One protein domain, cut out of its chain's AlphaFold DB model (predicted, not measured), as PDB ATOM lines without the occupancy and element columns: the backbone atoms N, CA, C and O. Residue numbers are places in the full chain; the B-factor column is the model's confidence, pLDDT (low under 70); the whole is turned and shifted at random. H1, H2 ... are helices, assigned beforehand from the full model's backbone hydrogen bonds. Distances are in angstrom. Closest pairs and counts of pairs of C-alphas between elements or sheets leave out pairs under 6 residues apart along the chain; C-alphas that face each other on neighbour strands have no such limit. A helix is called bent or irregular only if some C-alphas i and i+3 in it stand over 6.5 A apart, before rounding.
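AT A GLANCE: This is residues 4 to 76 of the 81 residues of an uncharacterized protein of Methylobacterium sp. 17Sr1-39 (UniProt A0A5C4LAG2). Two long helices, H2 and H3, lie close side by side as a hairpin, and a third, H1, slants away from them like the open leg of a V, near the hairpin at its last residues and spread from H2 at its first. Together they make a small three-helix bundle running up and down, each helix against the one before it in the chain, with H3 touching both of the others. The printed part has 73 residues with three named helices in the order H1, H2, H3 and no named strand; the class is all helix. It is only just compact, close to loose, with a radius of gyration of the C-alphas of 13.0 A, and the C-alphas span 39 by 27 by 16 A.

HOW THE PARTS SIT: The longest helix by residues is H1, residues 4 to 25. It touches H3, residues 55 to 75, where the closest C-alphas, those of Glu 17 and Ile 68, are 6.0 A apart. H1 and H3 run the same way at a shallow tilt of 27 degrees, with their centres 11.4 A apart. H3 also touches H2, residues 31 to 50, with 33 pairs of C-alphas within 8 A, against 8 pairs between H1 and H3. H2 and H3 form a helical hairpin, running opposite ways at a shallow tilt of 13 degrees, centre to centre 8.8 A; their closest C-alphas are those of Ala 49 and Pro 55, 4.2 A apart. H1 and H2 are close but not clearly touching, with 2 pairs of C-alphas within 8 A, the closest being those of Val 24 and Ala 31 at 5.7 A. They run opposite ways at a shallow tilt of 30 degrees, and their centres are 16.3 A apart. In H1, H2 and H3 every backbone O i to N i+4 pair is within hydrogen-bond range.

IN THESE COORDINATES: H1 has 22 residues and measures 31.5 A from C-alpha 4 at (17.724, 15.073, -19.977) to C-alpha 25 at (30.272, 33.738, -42.030). H2 has 20 residues and measures 28.6 A, beginning at C-alpha 31 at (31.464, 38.752, -34.616). H3 has 21 residues and measures 30.5 A, ending at C-alpha 75 at (35.822, 32.740, -36.108). No helix is bent.

THE WHOLE: The two C-alphas farthest apart are those of Arg 26 and Gly 52, at 39.9 A, while the C-alphas of Glu 4 and Gly 76, the first and last printed residues, are 33.5 A apart. The printed part has no cut. The link from H1 to H2, 5 residues, and the link from H2 to H3, 4 residues, are both tight. The mean pLDDT of the printed part is 90.3, and one printed residue, Glu 4, is under 70.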
ATOM      1  N   GLU A   4      18.554  14.477 -18.921       66.94
ATOM      2  CA  GLU A   4      17.724  15.073 -19.977       66.94
ATOM      3  C   GLU A   4      17.887  16.594 -20.059       66.94
ATOM      4  O   GLU A   4      18.112  17.125 -21.143       66.94
ATOM      5  N   HIS A   5      17.887  17.298 -18.919       70.94
ATOM      6  CA  HIS A   5      18.161  18.741 -18.891       70.94
ATOM      7  C   HIS A   5      19.579  19.067 -19.389       70.94
ATOM      8  O   HIS A   5      19.786  20.095 -20.029       70.94
ATOM      9  N   ALA A   6      20.551  18.180 -19.142       76.69
ATOM     10  CA  ALA A   6      21.906  18.324 -19.675       76.69
ATOM     11  C   ALA A   6      21.942  18.176 -21.202       76.69
ATOM     12  O   ALA A   6      22.550  19.002 -21.878       76.69
ATOM     13  N   ALA A   7      21.263  17.159 -21.740       77.50
ATOM     14  CA  ALA A   7      21.181  16.929 -23.179       77.50
ATOM     15  C   ALA A   7      20.469  18.084 -23.900       77.50
ATOM     16  O   ALA A   7      20.973  18.575 -24.907       77.50
ATOM     17  N   ALA A   8      19.351  18.572 -23.352       79.38
ATOM     18  CA  ALA A   8      18.633  19.722 -23.896       79.38
ATOM     19  C   ALA A   8      19.493  20.997 -23.878       79.38
ATOM     20  O   ALA A   8      19.546  21.717 -24.872       79.38
ATOM     21  N   GLY A   9      20.217  21.245 -22.779       82.31
ATOM     22  CA  GLY A   9      21.140  22.375 -22.676       82.31
ATOM     23  C   GLY A   9      22.284  22.306 -23.689       82.31
ATOM     24  O   GLY A   9      22.596  23.310 -24.320       82.31
ATOM     25  N   GLN A  10      22.881  21.128 -23.888       84.38
ATOM     26  CA  GLN A  10      23.938  20.926 -24.885       84.38
ATOM     27  C   GLN A  10      23.418  21.087 -26.319       84.38
ATOM     28  O   GLN A  10      24.044  21.773 -27.119       84.38
ATOM     29  N   ALA A  11      22.247  20.526 -26.636       86.50
ATOM     30  CA  ALA A  11      21.636  20.685 -27.955       86.50
ATOM     31  C   ALA A  11      21.308  22.156 -28.260       86.50
ATOM     32  O   ALA A  11      21.614  22.644 -29.346       86.50
ATOM     33  N   ALA A  12      20.739  22.880 -27.289       88.81
ATOM     34  CA  ALA A  12      20.462  24.307 -27.423       88.81
ATOM     35  C   ALA A  12      21.750  25.123 -27.611       88.81
ATOM     36  O   ALA A  12      21.790  26.006 -28.465       88.81
ATOM     37  N   LEU A  13      22.806  24.795 -26.858       89.94
ATOM     38  CA  LEU A  13      24.109  25.446 -26.973       89.94
ATOM     39  C   LEU A  13      24.684  25.302 -28.386       89.94
ATOM     40  O   LEU A  13      24.999  26.305 -29.021       89.94
ATOM     41  N   MET A  14      24.758  24.069 -28.891       92.00
ATOM     42  CA  MET A  14      25.300  23.781 -30.221       92.00
ATOM     43  C   MET A  14      24.477  24.432 -31.336       92.00
ATOM     44  O   MET A  14      25.037  24.922 -32.318       92.00
ATOM     45  N   LEU A  15      23.146  24.454 -31.196       93.69
ATOM     46  CA  LEU A  15      22.257  25.076 -32.175       93.69
ATOM     47  C   LEU A  15      22.477  26.592 -32.253       93.69
ATOM     48  O   LEU A  15      22.581  27.139 -33.351       93.69
ATOM     49  N   VAL A  16      22.563  27.264 -31.102       94.56
ATOM     50  CA  VAL A  16      22.795  28.714 -31.037       94.56
ATOM     51  C   VAL A  16      24.189  29.065 -31.548       94.56
ATOM     52  O   VAL A  16      24.315  29.984 -32.352       94.56
ATOM     53  N   GLU A  17      25.216  28.316 -31.148       93.94
ATOM     54  CA  GLU A  17      26.583  28.505 -31.639       93.94
ATOM     55  C   GLU A  17      26.651  28.374 -33.167       93.94
ATOM     56  O   GLU A  17      27.147  29.272 -33.846       93.94
ATOM     57  N   SER A  18      26.070  27.306 -33.723       95.19
ATOM     58  CA  SER A  18      26.037  27.079 -35.174       95.19
ATOM     59  C   SER A  18      25.322  28.208 -35.917       95.19
ATOM     60  O   SER A  18      25.777  28.648 -36.973       95.19
ATOM     61  N   LEU A  19      24.205  28.699 -35.367       95.81
ATOM     62  CA  LEU A  19      23.465  29.818 -35.943       95.81
ATOM     63  C   LEU A  19      24.298  31.105 -35.932       95.81
ATOM     64  O   LEU A  19      24.379  31.785 -36.951       95.81
ATOM     65  N   MET A  20      24.919  31.435 -34.799       95.12
ATOM     66  CA  MET A  20      25.736  32.640 -34.667       95.12
ATOM     67  C   MET A  20      26.930  32.614 -35.626       95.12
ATOM     68  O   MET A  20      27.155  33.590 -36.339       95.12
ATOM     69  N   LEU A  21      27.635  31.483 -35.723       93.94
ATOM     70  CA  LEU A  21      28.731  31.312 -36.677       93.94
ATOM     71  C   LEU A  21      28.253  31.477 -38.125       93.94
ATOM     72  O   LEU A  21      28.876  32.208 -38.891       93.94
ATOM     73  N   ALA A  22      27.105  30.898 -38.493       95.31
ATOM     74  CA  ALA A  22      26.546  31.057 -39.835       95.31
ATOM     75  C   ALA A  22      26.196  32.521 -40.176       95.31
ATOM     76  O   ALA A  22      26.315  32.928 -41.333       95.31
ATOM     77  N   LEU A  23      25.761  33.319 -39.194       93.81
ATOM     78  CA  LEU A  23      25.488  34.751 -39.377       93.81
ATOM     79  C   LEU A  23      26.778  35.557 -39.574       93.81
ATOM     80  O   LEU A  23      26.812  36.438 -40.437       93.81
ATOM     81  N   VAL A  24      27.837  35.223 -38.828       92.75
ATOM     82  CA  VAL A  24      29.172  35.826 -38.984       92.75
ATOM     83  C   VAL A  24      29.764  35.476 -40.345       92.75
ATOM     84  O   VAL A  24      30.191  36.366 -41.075       92.75
ATOM     85  N   GLU A  25      29.739  34.201 -40.740       92.00
ATOM     86  CA  GLU A  25      30.272  33.738 -42.030       92.00
ATOM     87  C   GLU A  25      29.589  34.404 -43.229       92.00
ATOM     88  O   GLU A  25      30.223  34.658 -44.253       92.00
ATOM     89  N   ARG A  26      28.291  34.701 -43.108       93.31
ATOM     90  CA  ARG A  26      27.516  35.416 -44.131       93.31
ATOM     91  C   ARG A  26      27.691  36.934 -44.071       93.31
ATOM     92  O   ARG A  26      27.080  37.629 -44.879       93.31
ATOM     93  N   GLY A  27      28.463  37.452 -43.115       90.12
ATOM     94  CA  GLY A  27      28.640  38.885 -42.887       90.12
ATOM     95  C   GLY A  27      27.350  39.605 -42.490       90.12
ATOM     96  O   GLY A  27      27.240  40.807 -42.698       90.12
ATOM     97  N   THR A  28      26.351  38.880 -41.968       95.19
ATOM     98  CA  THR A  28      25.055  39.459 -41.577       95.19
ATOM     99  C   THR A  28      25.158  40.212 -40.256       95.19
ATOM    100  O   THR A  28      24.526  41.251 -40.102       95.19
ATOM    101  N   ILE A  29      25.955  39.694 -39.317       93.25
ATOM    102  CA  ILE A  29      26.237  40.333 -38.028       93.25
ATOM    103  C   ILE A  29      27.746  40.237 -37.765       93.25
ATOM    104  O   ILE A  29      28.306  39.143 -37.905       93.25
ATOM    105  N   PRO A  30      28.429  41.333 -37.393       91.88
ATOM    106  CA  PRO A  30      29.826  41.285 -36.984       91.88
ATOM    107  C   PRO A  30      30.034  40.390 -35.758       91.88
ATOM    108  O   PRO A  30      29.266  40.440 -34.800       91.88
ATOM    109  N   ALA A  31      31.124  39.618 -35.746       91.88
ATOM    110  CA  ALA A  31      31.464  38.752 -34.616       91.88
ATOM    111  C   ALA A  31      31.543  39.525 -33.287       91.88
ATOM    112  O   ALA A  31      31.079  39.027 -32.266       91.88
ATOM    113  N   MET A  32      32.060  40.759 -33.313       92.38
ATOM    114  CA  MET A  32      32.162  41.619 -32.128       92.38
ATOM    115  C   MET A  32      30.802  41.936 -31.500       92.38
ATOM    116  O   MET A  32      30.670  41.831 -30.288       92.38
ATOM    117  N   GLU A  33      29.780  42.235 -32.304       94.94
ATOM    118  CA  GLU A  33      28.438  42.528 -31.781       94.94
ATOM    119  C   GLU A  33      27.826  41.302 -31.086       94.94
ATOM    120  O   GLU A  33      27.180  41.416 -30.045       94.94
ATOM    121  N   LEU A  34      28.062  40.102 -31.629       94.75
ATOM    122  CA  LEU A  34      27.606  38.861 -31.000       94.75
ATOM    123  C   LEU A  34      28.389  38.541 -29.721       94.75
ATOM    124  O   LEU A  34      27.790  38.068 -28.757       94.75
ATOM    125  N   ILE A  35      29.697  38.814 -29.688       95.06
ATOM    126  CA  ILE A  35      30.523  38.657 -28.482       95.06
ATOM    127  C   ILE A  35      30.007  39.578 -27.373       95.06
ATOM    128  O   ILE A  35      29.708  39.092 -26.284       95.06
ATOM    129  N   GLU A  36      29.800  40.864 -27.659       95.50
ATOM    130  CA  GLU A  36      29.280  41.842 -26.692       95.50
ATOM    131  C   GLU A  36      27.893  41.447 -26.155       95.50
ATOM    132  O   GLU A  36      27.613  41.549 -24.953       95.50
ATOM    133  N   ALA A  37      27.021  40.932 -27.028       95.56
ATOM    134  CA  ALA A  37      25.719  40.419 -26.620       95.56
ATOM    135  C   ALA A  37      25.851  39.229 -25.653       95.56
ATOM    136  O   ALA A  37      25.169  39.183 -24.625       95.56
ATOM    137  N   VAL A  38      26.744  38.275 -25.941       95.69
ATOM    138  CA  VAL A  38      26.994  37.116 -25.068       95.69
ATOM    139  C   VAL A  38      27.608  37.551 -23.733       95.69
ATOM    140  O   VAL A  38      27.176  37.069 -22.682       95.69
ATOM    141  N   GLU A  39      28.552  38.490 -23.741       95.56
ATOM    142  CA  GLU A  39      29.171  39.046 -22.531       95.56
ATOM    143  C   GLU A  39      28.149  39.748 -21.630       95.56
ATOM    144  O   GLU A  39      28.112  39.502 -20.424       95.56
ATOM    145  N   THR A  40      27.221  40.509 -22.214       96.62
ATOM    146  CA  THR A  40      26.117  41.141 -21.473       96.62
ATOM    147  C   THR A  40      25.247  40.105 -20.745       96.62
ATOM    148  O   THR A  40      24.821  40.304 -19.597       96.62
ATOM    149  N   VAL A  41      24.986  38.956 -21.381       95.19
ATOM    150  CA  VAL A  41      24.235  37.855 -20.756       95.19
ATOM    151  C   VAL A  41      25.057  37.186 -19.653       95.19
ATOM    152  O   VAL A  41      24.506  36.875 -18.593       95.19
ATOM    153  N   ILE A  42      26.362  36.991 -19.859       94.94
ATOM    154  CA  ILE A  42      27.277  36.457 -18.840       94.94
ATOM    155  C   ILE A  42      27.261  37.339 -17.593       94.94
ATOM    156  O   ILE A  42      27.073  36.826 -16.488       94.94
ATOM    157  N   ASP A  43      27.396  38.653 -17.753       96.75
ATOM    158  CA  ASP A  43      27.404  39.589 -16.629       96.75
ATOM    159  C   ASP A  43      26.067  39.604 -15.893       96.75
ATOM    160  O   ASP A  43      26.024  39.561 -14.660       96.75
ATOM    161  N   THR A  44      24.963  39.530 -16.637       95.12
ATOM    162  CA  THR A  44      23.630  39.362 -16.050       95.12
ATOM    163  C   THR A  44      23.544  38.079 -15.216       95.12
ATOM    164  O   THR A  44      23.059  38.107 -14.085       95.12
ATOM    165  N   LYS A  45      24.049  36.948 -15.726       92.88
ATOM    166  CA  LYS A  45      24.051  35.671 -14.992       92.88
ATOM    167  C   LYS A  45      24.956  35.709 -13.762       92.88
ATOM    168  O   LYS A  45      24.565  35.182 -12.722       92.88
ATOM    169  N   ARG A  46      26.119  36.362 -13.840       93.69
ATOM    170  CA  ARG A  46      27.014  36.573 -12.689       93.69
ATOM    171  C   ARG A  46      26.338  37.395 -11.597       93.69
ATOM    172  O   ARG A  46      26.403  37.004 -10.433       93.69
ATOM    173  N   ARG A  47      25.644  38.476 -11.965       94.19
ATOM    174  CA  ARG A  47      24.877  39.296 -11.017       94.19
ATOM    175  C   ARG A  47      23.782  38.481 -10.330       94.19
ATOM    176  O   ARG A  47      23.722  38.469  -9.108       94.19
ATOM    177  N   LEU A  48      22.990  37.729 -11.095       89.38
ATOM    178  CA  LEU A  48      21.951  36.857 -10.532       89.38
ATOM    179  C   LEU A  48      22.530  35.831  -9.546       89.38
ATOM    180  O   LEU A  48      21.963  35.617  -8.478       89.38
ATOM    181  N   ALA A  49      23.687  35.241  -9.867       92.50
ATOM    182  CA  ALA A  49      24.370  34.314  -8.970       92.50
ATOM    183  C   ALA A  49      24.816  34.992  -7.663       92.50
ATOM    184  O   ALA A  49      24.646  34.412  -6.590       92.50
ATOM    185  N   ALA A  50      25.360  36.212  -7.749       91.81
ATOM    186  CA  ALA A  50      25.777  37.006  -6.591       91.81
ATOM    187  C   ALA A  50      24.589  37.413  -5.700       91.81
ATOM    188  O   ALA A  50      24.727  37.483  -4.482       91.81
ATOM    189  N   GLU A  51      23.414  37.610  -6.295       94.00
ATOM    190  CA  GLU A  51      22.150  37.878  -5.597       94.00
ATOM    191  C   GLU A  51      21.495  36.607  -5.013       94.00
ATOM    192  O   GLU A  51      20.434  36.683  -4.400       94.00
ATOM    193  N   GLY A  52      22.108  35.429  -5.182       90.31
ATOM    194  CA  GLY A  52      21.607  34.161  -4.643       90.31
ATOM    195  C   GLY A  52      20.559  33.458  -5.511       90.31
ATOM    196  O   GLY A  52      20.023  32.426  -5.101       90.31
ATOM    197  N   HIS A  53      20.294  33.949  -6.725       86.31
ATOM    198  CA  HIS A  53      19.362  33.323  -7.662       86.31
ATOM    199  C   HIS A  53      20.020  32.127  -8.356       86.31
ATOM    200  O   HIS A  53      20.797  32.281  -9.299       86.31
ATOM    201  N   GLU A  54      19.704  30.924  -7.871       87.75
ATOM    202  CA  GLU A  54      20.171  29.644  -8.423       87.75
ATOM    203  C   GLU A  54      21.673  29.636  -8.792       87.75
ATOM    204  O   GLU A  54      22.042  29.332  -9.931       87.75
ATOM    205  N   PRO A  55      22.586  29.932  -7.846       87.00
ATOM    206  CA  PRO A  55      23.991  30.228  -8.148       87.00
ATOM    207  C   PRO A  55      24.716  29.100  -8.896       87.00
ATOM    208  O   PRO A  55      25.592  29.356  -9.721       87.00
ATOM    209  N   LYS A  56      24.320  27.839  -8.670       87.69
ATOM    210  CA  LYS A  56      24.855  26.684  -9.410       87.69
ATOM    211  C   LYS A  56      24.438  26.689 -10.883       87.69
ATOM    212  O   LYS A  56      25.275  26.440 -11.744       87.69
ATOM    213  N   VAL A  57      23.166  26.975 -11.169       87.56
ATOM    214  CA  VAL A  57      22.629  27.020 -12.539       87.56
ATOM    215  C   VAL A  57      23.187  28.235 -13.272       87.56
ATOM    216  O   VAL A  57      23.636  28.115 -14.410       87.56
ATOM    217  N   ALA A  58      23.244  29.387 -12.601       87.69
ATOM    218  CA  ALA A  58      23.853  30.592 -13.147       87.69
ATOM    219  C   ALA A  58      25.337  30.379 -13.500       87.69
ATOM    220  O   ALA A  58      25.752  30.728 -14.603       87.69
ATOM    221  N   GLY A  59      26.117  29.734 -12.623       87.75
ATOM    222  CA  GLY A  59      27.521  29.403 -12.896       87.75
ATOM    223  C   GLY A  59      27.708  28.447 -14.080       87.75
ATOM    224  O   GLY A  59      28.581  28.666 -14.918       87.75
ATOM    225  N   GLN A  60      26.860  27.421 -14.197       89.12
ATOM    226  CA  GLN A  60      26.878  26.512 -15.350       89.12
ATOM    227  C   GLN A  60      26.531  27.233 -16.656       89.12
ATOM    228  O   GLN A  60      27.213  27.039 -17.660       89.12
ATOM    229  N   ALA A  61      25.517  28.100 -16.632       89.06
ATOM    230  CA  ALA A  61      25.144  28.905 -17.787       89.06
ATOM    231  C   ALA A  61      26.287  29.836 -18.220       89.06
ATOM    232  O   ALA A  61      26.578  29.914 -19.408       89.06
ATOM    233  N   VAL A  62      26.976  30.487 -17.272       92.94
ATOM    234  CA  VAL A  62      28.155  31.322 -17.564       92.94
ATOM    235  C   VAL A  62      29.236  30.514 -18.274       92.94
ATOM    236  O   VAL A  62      29.716  30.956 -19.310       92.94
ATOM    237  N   ALA A  63      29.579  29.322 -17.776       91.00
ATOM    238  CA  ALA A  63      30.598  28.483 -18.408       91.00
ATOM    239  C   ALA A  63      30.244  28.130 -19.865       91.00
ATOM    240  O   ALA A  63      31.093  28.229 -20.746       91.00
ATOM    241  N   MET A  64      28.981  27.778 -20.125       91.25
ATOM    242  CA  MET A  64      28.499  27.464 -21.475       91.25
ATOM    243  C   MET A  64      28.523  28.690 -22.401       91.25
ATOM    244  O   MET A  64      28.952  28.594 -23.547       91.25
ATOM    245  N   LEU A  65      28.104  29.855 -21.906       92.62
ATOM    246  CA  LEU A  65      28.118  31.104 -22.674       92.62
ATOM    247  C   LEU A  65      29.547  31.566 -22.991       92.62
ATOM    248  O   LEU A  65      29.806  32.047 -24.089       92.62
ATOM    249  N   THR A  66      30.493  31.369 -22.069       93.50
ATOM    250  CA  THR A  66      31.913  31.646 -22.319       93.50
ATOM    251  C   THR A  66      32.465  30.788 -23.458       93.50
ATOM    252  O   THR A  66      33.260  31.286 -24.252       93.50
ATOM    253  N   THR A  67      32.025  29.533 -23.599       91.94
ATOM    254  CA  THR A  67      32.389  28.707 -24.763       91.94
ATOM    255  C   THR A  67      31.941  29.356 -26.073       91.94
ATOM    256  O   THR A  67      32.764  29.477 -26.974       91.94
ATOM    257  N   ILE A  68      30.702  29.858 -26.158       91.50
ATOM    258  CA  ILE A  68      30.214  30.557 -27.361       91.50
ATOM    259  C   ILE A  68      31.058  31.801 -27.660       91.50
ATOM    260  O   ILE A  68      31.490  31.983 -28.797       91.50
ATOM    261  N   ALA A  69      31.306  32.652 -26.659       91.56
ATOM    262  CA  ALA A  69      32.090  33.875 -26.849       91.56
ATOM    263  C   ALA A  69      33.488  33.569 -27.416       91.56
ATOM    264  O   ALA A  69      33.941  34.224 -28.353       91.56
ATOM    265  N   ASN A  70      34.132  32.512 -26.909       92.06
ATOM    266  CA  ASN A  70      35.432  32.059 -27.403       92.06
ATOM    267  C   ASN A  70      35.362  31.543 -28.848       92.06
ATOM    268  O   ASN A  70      36.237  31.868 -29.650       92.06
ATOM    269  N   SER A  71      34.332  30.767 -29.198       89.75
ATOM    270  CA  SER A  71      34.126  30.285 -30.570       89.75
ATOM    271  C   SER A  71      33.916  31.437 -31.556       89.75
ATOM    272  O   SER A  71      34.496  31.432 -32.642       89.75
ATOM    273  N   LEU A  72      33.151  32.462 -31.171       90.25
ATOM    274  CA  LEU A  72      32.943  33.664 -31.985       90.25
ATOM    275  C   LEU A  72      34.231  34.471 -32.165       90.25
ATOM    276  O   LEU A  72      34.536  34.896 -33.278       90.25
ATOM    277  N   ALA A  73      35.012  34.636 -31.097       89.94
ATOM    278  CA  ALA A  73      36.310  35.302 -31.168       89.94
ATOM    279  C   ALA A  73      37.283  34.554 -32.099       89.94
ATOM    280  O   ALA A  73      38.039  35.179 -32.843       89.94
ATOM    281  N   ALA A  74      37.231  33.218 -32.099       88.81
ATOM    282  CA  ALA A  74      38.047  32.375 -32.966       88.81
ATOM    283  C   ALA A  74      37.614  32.406 -34.444       88.81
ATOM    284  O   ALA A  74      38.459  32.222 -35.320       88.81
ATOM    285  N   ALA A  75      36.332  32.655 -34.736       84.12
ATOM    286  CA  ALA A  75      35.822  32.740 -36.108       84.12
ATOM    287  C   ALA A  75      36.440  33.906 -36.905       84.12
ATOM    288  O   ALA A  75      36.546  33.831 -38.131       84.12
ATOM    289  N   GLY A  76      36.908  34.952 -36.212       70.06
ATOM    290  CA  GLY A  76      37.540  36.116 -36.827       70.06
ATOM    291  C   GLY A  76      36.581  36.946 -37.696       70.06
ATOM    292  O   GLY A  76      35.386  36.661 -37.785       70.06
TER     293      GLY A  76